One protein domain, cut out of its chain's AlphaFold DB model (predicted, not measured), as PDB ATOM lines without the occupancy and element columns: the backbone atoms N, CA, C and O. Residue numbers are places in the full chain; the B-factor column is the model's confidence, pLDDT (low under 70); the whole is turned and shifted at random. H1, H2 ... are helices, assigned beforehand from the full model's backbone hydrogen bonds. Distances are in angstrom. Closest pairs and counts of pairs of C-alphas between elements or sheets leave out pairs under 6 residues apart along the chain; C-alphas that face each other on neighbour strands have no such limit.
ATOM      1  N   LEU A 306       4.753  82.891  83.844       81.69
ATOM      2  CA  LEU A 306       5.374  81.566  83.820       81.69
ATOM      3  C   LEU A 306       6.178  81.311  82.538       81.69
ATOM      4  O   LEU A 306       6.618  80.188  82.302       81.69
ATOM      5  N   HIS A 307       6.420  82.337  81.718       82.56
ATOM      6  CA  HIS A 307       7.186  82.196  80.479       82.56
ATOM      7  C   HIS A 307       8.594  81.631  80.725       82.56
ATOM      8  O   HIS A 307       8.998  80.674  80.067       82.56
ATOM      9  N   CYS A 308       9.320  82.163  81.715       87.81
ATOM     10  CA  CYS A 308      10.658  81.673  82.057       87.81
ATOM     11  C   CYS A 308      10.635  80.228  82.568       87.81
ATOM     12  O   CYS A 308      11.538  79.454  82.258       87.81
ATOM     13  N   LEU A 309       9.595  79.857  83.326       83.88
ATOM     14  CA  LEU A 309       9.395  78.483  83.783       83.88
ATOM     15  C   LEU A 309       9.165  77.551  82.588       83.88
ATOM     16  O   LEU A 309       9.842  76.536  82.479       83.88
ATOM     17  N   SER A 310       8.284  77.932  81.662       81.56
ATOM     18  CA  SER A 310       8.018  77.190  80.422       81.56
ATOM     19  C   SER A 310       9.284  76.979  79.585       81.56
ATOM     20  O   SER A 310       9.590  75.858  79.174       81.56
ATOM     21  N   MET A 311      10.073  78.041  79.390       85.50
ATOM     22  CA  MET A 311      11.323  77.974  78.633       85.50
ATOM     23  C   MET A 311      12.346  77.063  79.321       85.50
ATOM     24  O   MET A 311      12.947  76.219  78.659       85.50
ATOM     25  N   ARG A 312      12.519  77.186  80.644       86.62
ATOM     26  CA  ARG A 312      13.429  76.320  81.406       86.62
ATOM     27  C   ARG A 312      12.994  74.856  81.340       86.62
ATOM     28  O   ARG A 312      13.827  74.019  81.026       86.62
ATOM     29  N   LEU A 313      11.711  74.558  81.557       82.19
ATOM     30  CA  LEU A 313      11.180  73.192  81.466       82.19
ATOM     31  C   LEU A 313      11.394  72.588  80.075       82.19
ATOM     32  O   LEU A 313      11.754  71.422  79.968       82.19
ATOM     33  N   THR A 314      11.233  73.384  79.017       83.12
ATOM     34  CA  THR A 314      11.524  72.944  77.644       83.12
ATOM     35  C   THR A 314      13.002  72.586  77.469       83.12
ATOM     36  O   THR A 314      13.322  71.538  76.911       83.12
ATOM     37  N   VAL A 315      13.919  73.422  77.969       88.62
ATOM     38  CA  VAL A 315      15.367  73.153  77.907       88.62
ATOM     39  C   VAL A 315      15.739  71.909  78.717       88.62
ATOM     40  O   VAL A 315      16.463  71.049  78.215       88.62
ATOM     41  N   ASP A 316      15.226  71.791  79.941       82.94
ATOM     42  CA  ASP A 316      15.492  70.650  80.820       82.94
ATOM     43  C   ASP A 316      14.906  69.349  80.245       82.94
ATOM     44  O   ASP A 316      15.550  68.301  80.330       82.94
ATOM     45  N   TYR A 317      13.741  69.407  79.588       80.94
ATOM     46  CA  TYR A 317      13.159  68.277  78.859       80.94
ATOM     47  C   TYR A 317      14.094  67.786  77.750       80.94
ATOM     48  O   TYR A 317      14.447  66.614  77.734       80.94
ATOM     49  N   PHE A 318      14.566  68.667  76.861       81.75
ATOM     50  CA  PHE A 318      15.467  68.243  75.781       81.75
ATOM     51  C   PHE A 318      16.826  67.759  76.295       81.75
ATOM     52  O   PHE A 318      17.411  66.844  75.718       81.75
ATOM     53  N   LYS A 319      17.320  68.334  77.395       83.56
ATOM     54  CA  LYS A 319      18.559  67.884  78.031       83.56
ATOM     55  C   LYS A 319      18.415  66.487  78.644       83.56
ATOM     56  O   LYS A 319      19.309  65.668  78.480       83.56
ATOM     57  N   SER A 320      17.306  66.221  79.332       73.00
ATOM     58  CA  SER A 320      17.043  64.924  79.973       73.00
ATOM     59  C   SER A 320      16.590  63.846  78.991       73.00
ATOM     60  O   SER A 320      16.886  62.678  79.216       73.00
ATOM     61  N   PHE A 321      15.938  64.210  77.885       67.31
ATOM     62  CA  PHE A 321      15.551  63.271  76.828       67.31
ATOM     63  C   PHE A 321      16.767  62.514  76.272       67.31
ATOM     64  O   PHE A 321      16.714  61.295  76.128       67.31
ATOM     65  N   ALA A 322      17.889  63.214  76.067       65.88
ATOM     66  CA  ALA A 322      19.142  62.608  75.613       65.88
ATOM     67  C   ALA A 322      19.721  61.574  76.605       65.88
ATOM     68  O   ALA A 322      20.314  60.589  76.177       65.88
ATOM     69  N   ASP A 323      19.521  61.762  77.915       61.72
ATOM     70  CA  ASP A 323      19.945  60.805  78.955       61.72
ATOM     71  C   ASP A 323      18.947  59.635  79.127       61.72
ATOM     72  O   ASP A 323      19.316  58.527  79.536       61.72
ATOM     73  N   MET A 324      17.666  59.861  78.820       62.16
ATOM     74  CA  MET A 324      16.583  58.891  79.029       62.16
ATOM     75  C   MET A 324      16.548  57.797  77.952       62.16
ATOM     76  O   MET A 324      16.266  56.638  78.262       62.16
ATOM     77  N   GLU A 325      16.873  58.150  76.704       60.91
ATOM     78  CA  GLU A 325      16.873  57.239  75.547       60.91
ATOM     79  C   GLU A 325      17.903  56.096  75.696       60.91
ATOM     80  O   GLU A 325      17.715  55.004  75.162       60.91
ATOM     81  N   TYR A 326      18.956  56.309  76.495       57.09
ATOM     82  CA  TYR A 326      20.030  55.333  76.721       57.09
ATOM     83  C   TYR A 326      19.791  54.383  77.912       57.09
ATOM     84  O   TYR A 326      20.354  53.292  77.944       57.09
ATOM     85  N   SER A 327      18.974  54.768  78.901       59.09
ATOM     86  CA  SER A 327      18.917  54.084  80.208       59.09
ATOM     87  C   SER A 327      17.627  53.298  80.486       59.09
ATOM     88  O   SER A 327      17.653  52.365  81.289       59.09
ATOM     89  N   ASN A 328      16.507  53.627  79.831       60.03
ATOM     90  CA  ASN A 328      15.182  53.141  80.248       60.03
ATOM     91  C   ASN A 328      14.538  52.068  79.358       60.03
ATOM     92  O   ASN A 328      13.535  51.479  79.766       60.03
ATOM     93  N   THR A 329      15.101  51.753  78.190       61.19
ATOM     94  CA  THR A 329      14.531  50.753  77.261       61.19
ATOM     95  C   THR A 329      14.338  49.383  77.919       61.19
ATOM     96  O   THR A 329      13.310  48.739  77.730       61.19
ATOM     97  N   GLN A 330      15.264  48.984  78.792       63.59
ATOM     98  CA  GLN A 330      15.236  47.684  79.465       63.59
ATOM     99  C   GLN A 330      14.171  47.576  80.573       63.59
ATOM    100  O   GLN A 330      13.703  46.479  80.875       63.59
ATOM    101  N   ASN A 331      13.756  48.702  81.164       66.69
ATOM    102  CA  ASN A 331      12.709  48.740  82.190       66.69
ATOM    103  C   ASN A 331      11.310  48.872  81.574       66.69
ATOM    104  O   ASN A 331      10.362  48.292  82.102       66.69
ATOM    105  N   LEU A 332      11.168  49.576  80.445       68.50
ATOM    106  CA  LEU A 332       9.880  49.696  79.748       68.50
ATOM    107  C   LEU A 332       9.352  48.347  79.231       68.50
ATOM    108  O   LEU A 332       8.147  48.121  79.242       68.50
ATOM    109  N   GLU A 333      10.235  47.443  78.811       72.00
ATOM    110  CA  GLU A 333       9.848  46.124  78.290       72.00
ATOM    111  C   GLU A 333       9.640  45.068  79.385       72.00
ATOM    112  O   GLU A 333       9.207  43.953  79.097       72.00
ATOM    113  N   ASN A 334       9.929  45.393  80.649       76.31
ATOM    114  CA  ASN A 334       9.819  44.439  81.743       76.31
ATOM    115  C   ASN A 334       8.345  44.260  82.168       76.31
ATOM    116  O   ASN A 334       7.756  45.194  82.725       76.31
ATOM    117  N   PRO A 335       7.746  43.065  81.986       78.25
ATOM    118  CA  PRO A 335       6.353  42.808  82.352       78.25
ATOM    119  C   PRO A 335       6.131  42.696  83.870       78.25
ATOM    120  O   PRO A 335       4.988  42.632  84.315       78.25
ATOM    121  N   VAL A 336       7.203  42.644  84.671       82.19
ATOM    122  CA  VAL A 336       7.133  42.617  86.143       82.19
ATOM    123  C   VAL A 336       6.854  44.015  86.711       82.19
ATOM    124  O   VAL A 336       6.320  44.133  87.815       82.19
ATOM    125  N   LEU A 337       7.172  45.077  85.963       80.62
ATOM    126  CA  LEU A 337       6.902  46.456  86.367       80.62
ATOM    127  C   LEU A 337       5.473  46.869  86.003       80.62
ATOM    128  O   LEU A 337       4.926  46.484  84.969       80.62
ATOM    129  N   ARG A 338       4.857  47.688  86.863       80.50
ATOM    130  CA  ARG A 338       3.558  48.298  86.572       80.50
ATOM    131  C   ARG A 338       3.766  49.564  85.754       80.50
ATOM    132  O   ARG A 338       4.348  50.528  86.242       80.50
ATOM    133  N   HIS A 339       3.247  49.558  84.533       82.31
ATOM    134  CA  HIS A 339       3.298  50.701  83.627       82.31
ATOM    135  C   HIS A 339       2.004  51.503  83.726       82.31
ATOM    136  O   HIS A 339       0.913  50.965  83.536       82.31
ATOM    137  N   TYR A 340       2.131  52.795  84.021       81.44
ATOM    138  CA  TYR A 340       1.008  53.722  84.107       81.44
ATOM    139  C   TYR A 340       1.120  54.765  82.999       81.44
ATOM    140  O   TYR A 340       2.178  55.355  82.795       81.44
ATOM    141  N   VAL A 341       0.011  55.010  82.300       83.88
ATOM    142  CA  VAL A 341      -0.092  56.060  81.283       83.88
ATOM    143  C   VAL A 341      -1.108  57.083  81.764       83.88
ATOM    144  O   VAL A 341      -2.245  56.737  82.080       83.88
ATOM    145  N   ILE A 342      -0.693  58.347  81.826       84.38
ATOM    146  CA  ILE A 342      -1.553  59.459  82.230       84.38
ATOM    147  C   ILE A 342      -1.919  60.256  80.981       84.38
ATOM    148  O   ILE A 342      -1.055  60.852  80.340       84.38
ATOM    149  N   PHE A 343      -3.212  60.301  80.668       84.31
ATOM    150  CA  PHE A 343      -3.756  61.177  79.635       84.31
ATOM    151  C   PHE A 343      -4.315  62.433  80.295       84.31
ATOM    152  O   PHE A 343      -5.306  62.381  81.019       84.31
ATOM    153  N   SER A 344      -3.670  63.571  80.062       81.75
ATOM    154  CA  SER A 344      -4.111  64.859  80.589       81.75
ATOM    155  C   SER A 344      -3.637  65.981  79.676       81.75
ATOM    156  O   SER A 344      -2.518  65.962  79.164       81.75
ATOM    157  N   THR A 345      -4.500  66.974  79.486       74.44
ATOM    158  CA  THR A 345      -4.196  68.206  78.748       74.44
ATOM    159  C   THR A 345      -3.530  69.265  79.628       74.44
ATOM    160  O   THR A 345      -3.067  70.279  79.110       74.44
ATOM    161  N   ASN A 346      -3.454  69.044  80.944       77.25
ATOM    162  CA  ASN A 346      -2.815  69.948  81.894       77.25
ATOM    163  C   ASN A 346      -1.440  69.404  82.300       77.25
ATOM    164  O   ASN A 346      -1.329  68.505  83.134       77.25
ATOM    165  N   LEU A 347      -0.389  69.985  81.715       76.00
ATOM    166  CA  LEU A 347       0.998  69.561  81.919       76.00
ATOM    167  C   LEU A 347       1.459  69.707  83.376       76.00
ATOM    168  O   LEU A 347       2.190  68.854  83.875       76.00
ATOM    169  N   LEU A 348       1.007  70.753  84.075       76.44
ATOM    170  CA  LEU A 348       1.387  70.997  85.467       76.44
ATOM    171  C   LEU A 348       0.759  69.957  86.402       76.44
ATOM    172  O   LEU A 348       1.453  69.393  87.247       76.44
ATOM    173  N   ALA A 349      -0.527  69.657  86.205       82.56
ATOM    174  CA  ALA A 349      -1.221  68.613  86.955       82.56
ATOM    175  C   ALA A 349      -0.585  67.235  86.713       82.56
ATOM    176  O   ALA A 349      -0.343  66.493  87.666       82.56
ATOM    177  N   SER A 350      -0.245  66.915  85.459       85.62
ATOM    178  CA  SER A 350       0.456  65.672  85.115       85.62
ATOM    179  C   SER A 350       1.821  65.587  85.793       85.62
ATOM    180  O   SER A 350       2.128  64.577  86.417       85.62
ATOM    181  N   SER A 351       2.622  66.654  85.728       82.31
ATOM    182  CA  SER A 351       3.951  66.700  86.348       82.31
ATOM    183  C   SER A 351       3.881  66.526  87.867       82.31
ATOM    184  O   SER A 351       4.626  65.722  88.426       82.31
ATOM    185  N   MET A 352       2.948  67.213  88.533       85.38
ATOM    186  CA  MET A 352       2.742  67.077  89.977       85.38
ATOM    187  C   MET A 352       2.276  65.668  90.356       85.38
ATOM    188  O   MET A 352       2.755  65.118  91.346       85.38
ATOM    189  N   THR A 353       1.387  65.073  89.555       88.81
ATOM    190  CA  THR A 353       0.920  63.694  89.752       88.81
ATOM    191  C   THR A 353       2.085  62.721  89.638       88.81
ATOM    192  O   THR A 353       2.305  61.948  90.562       88.81
ATOM    193  N   VAL A 354       2.887  62.817  88.572       86.25
ATOM    194  CA  VAL A 354       4.068  61.962  88.375       86.25
ATOM    195  C   VAL A 354       5.058  62.130  89.527       86.25
ATOM    196  O   VAL A 354       5.464  61.141  90.130       86.25
ATOM    197  N   ASN A 355       5.400  63.365  89.901       85.31
ATOM    198  CA  ASN A 355       6.346  63.617  90.988       85.31
ATOM    199  C   ASN A 355       5.840  63.056  92.328       85.31
ATOM    200  O   ASN A 355       6.572  62.368  93.032       85.31
ATOM    201  N   SER A 356       4.561  63.273  92.644       87.50
ATOM    202  CA  SER A 356       3.925  62.693  93.830       87.50
ATOM    203  C   SER A 356       3.948  61.164  93.798       87.50
ATOM    204  O   SER A 356       4.294  60.541  94.797       87.50
ATOM    205  N   THR A 357       3.634  60.547  92.652       87.38
ATOM    206  CA  THR A 357       3.668  59.084  92.516       87.38
ATOM    207  C   THR A 357       5.073  58.520  92.658       87.38
ATOM    208  O   THR A 357       5.216  57.472  93.265       87.38
ATOM    209  N   VAL A 358       6.107  59.205  92.162       83.25
ATOM    210  CA  VAL A 358       7.502  58.757  92.301       83.25
ATOM    211  C   VAL A 358       7.975  58.883  93.749       83.25
ATOM    212  O   VAL A 358       8.630  57.979  94.247       83.25
ATOM    213  N   ILE A 359       7.623  59.973  94.437       86.31
ATOM    214  CA  ILE A 359       8.006  60.189  95.843       86.31
ATOM    215  C   ILE A 359       7.289  59.206  96.777       86.31
ATOM    216  O   ILE A 359       7.887  58.733  97.739       86.31
ATOM    217  N   ASN A 360       6.012  58.924  96.510       83.69
ATOM    218  CA  ASN A 360       5.174  58.081  97.367       83.69
ATOM    219  C   ASN A 360       5.131  56.610  96.934       83.69
ATOM    220  O   ASN A 360       4.484  55.805  97.601       83.69
ATOM    221  N   ALA A 361       5.772  56.247  95.823       79.50
ATOM    222  CA  ALA A 361       6.009  54.850  95.503       79.50
ATOM    223  C   ALA A 361       7.017  54.312  96.524       79.50
ATOM    224  O   ALA A 361       8.196  54.661  96.486       79.50
TER     225      ALA A 361
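AT A GLANCE: This is residues 306 to 361 of the 363 residues of an uncharacterized protein of Oryza meyeriana var. granulata (UniProt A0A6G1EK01). The domain is an open, loose arch: a long kinked helix, H1, makes one side, the short H2 follows at its far end, and a long link folds back along the other side to the helix H3. The middle is empty, and the three helices form no packed core. The printed part has 56 residues, with three named helices in the order H1, H2, H3, no named strand, and the class all helix. It is loose, with a radius of gyration of the C-alphas of 13.5 A, and elongated, spanning 40 by 24 by 20 A.

IN THESE COORDINATES: H1, residues 306 to 327, begins with C-alpha 306 at (5.374, 81.566, 83.820) and measures 30.8 A from first to last C-alpha. It has a kink of 31 degrees near residue 320. H2 is residues 329 to 332. H3, residues 347 to 360, measures 19.7 A and ends with C-alpha 360 at (5.174, 58.081, 97.367).

HOW THE PARTS SIT: H1 touches no helix, and residues 306 to 330, of which 306 to 327 belong to H1, stand free. H1 and H2 meet only through their link. H2 and H3 are apart, with no C-alpha of the one within 8 A of the other. H1 and H3 are apart by the same measure. In H3 every O i to N i+4 pair is within hydrogen-bond range, in H1 14 of 18 are, and H2 is too short for such a pair; its one O i to N i+3 pair is not within range.

THE WHOLE: The two C-alphas farthest apart, those of His 307 and Val 336, are 40.0 A apart. The printed part has no cut. The link from H1 to H2 is tight, with 1 residue, and that from H2 to H3 is long, with the 14 residues 333 to 346. Mean pLDDT of the printed part is 78.1, and residues 321 to 332 are under 70.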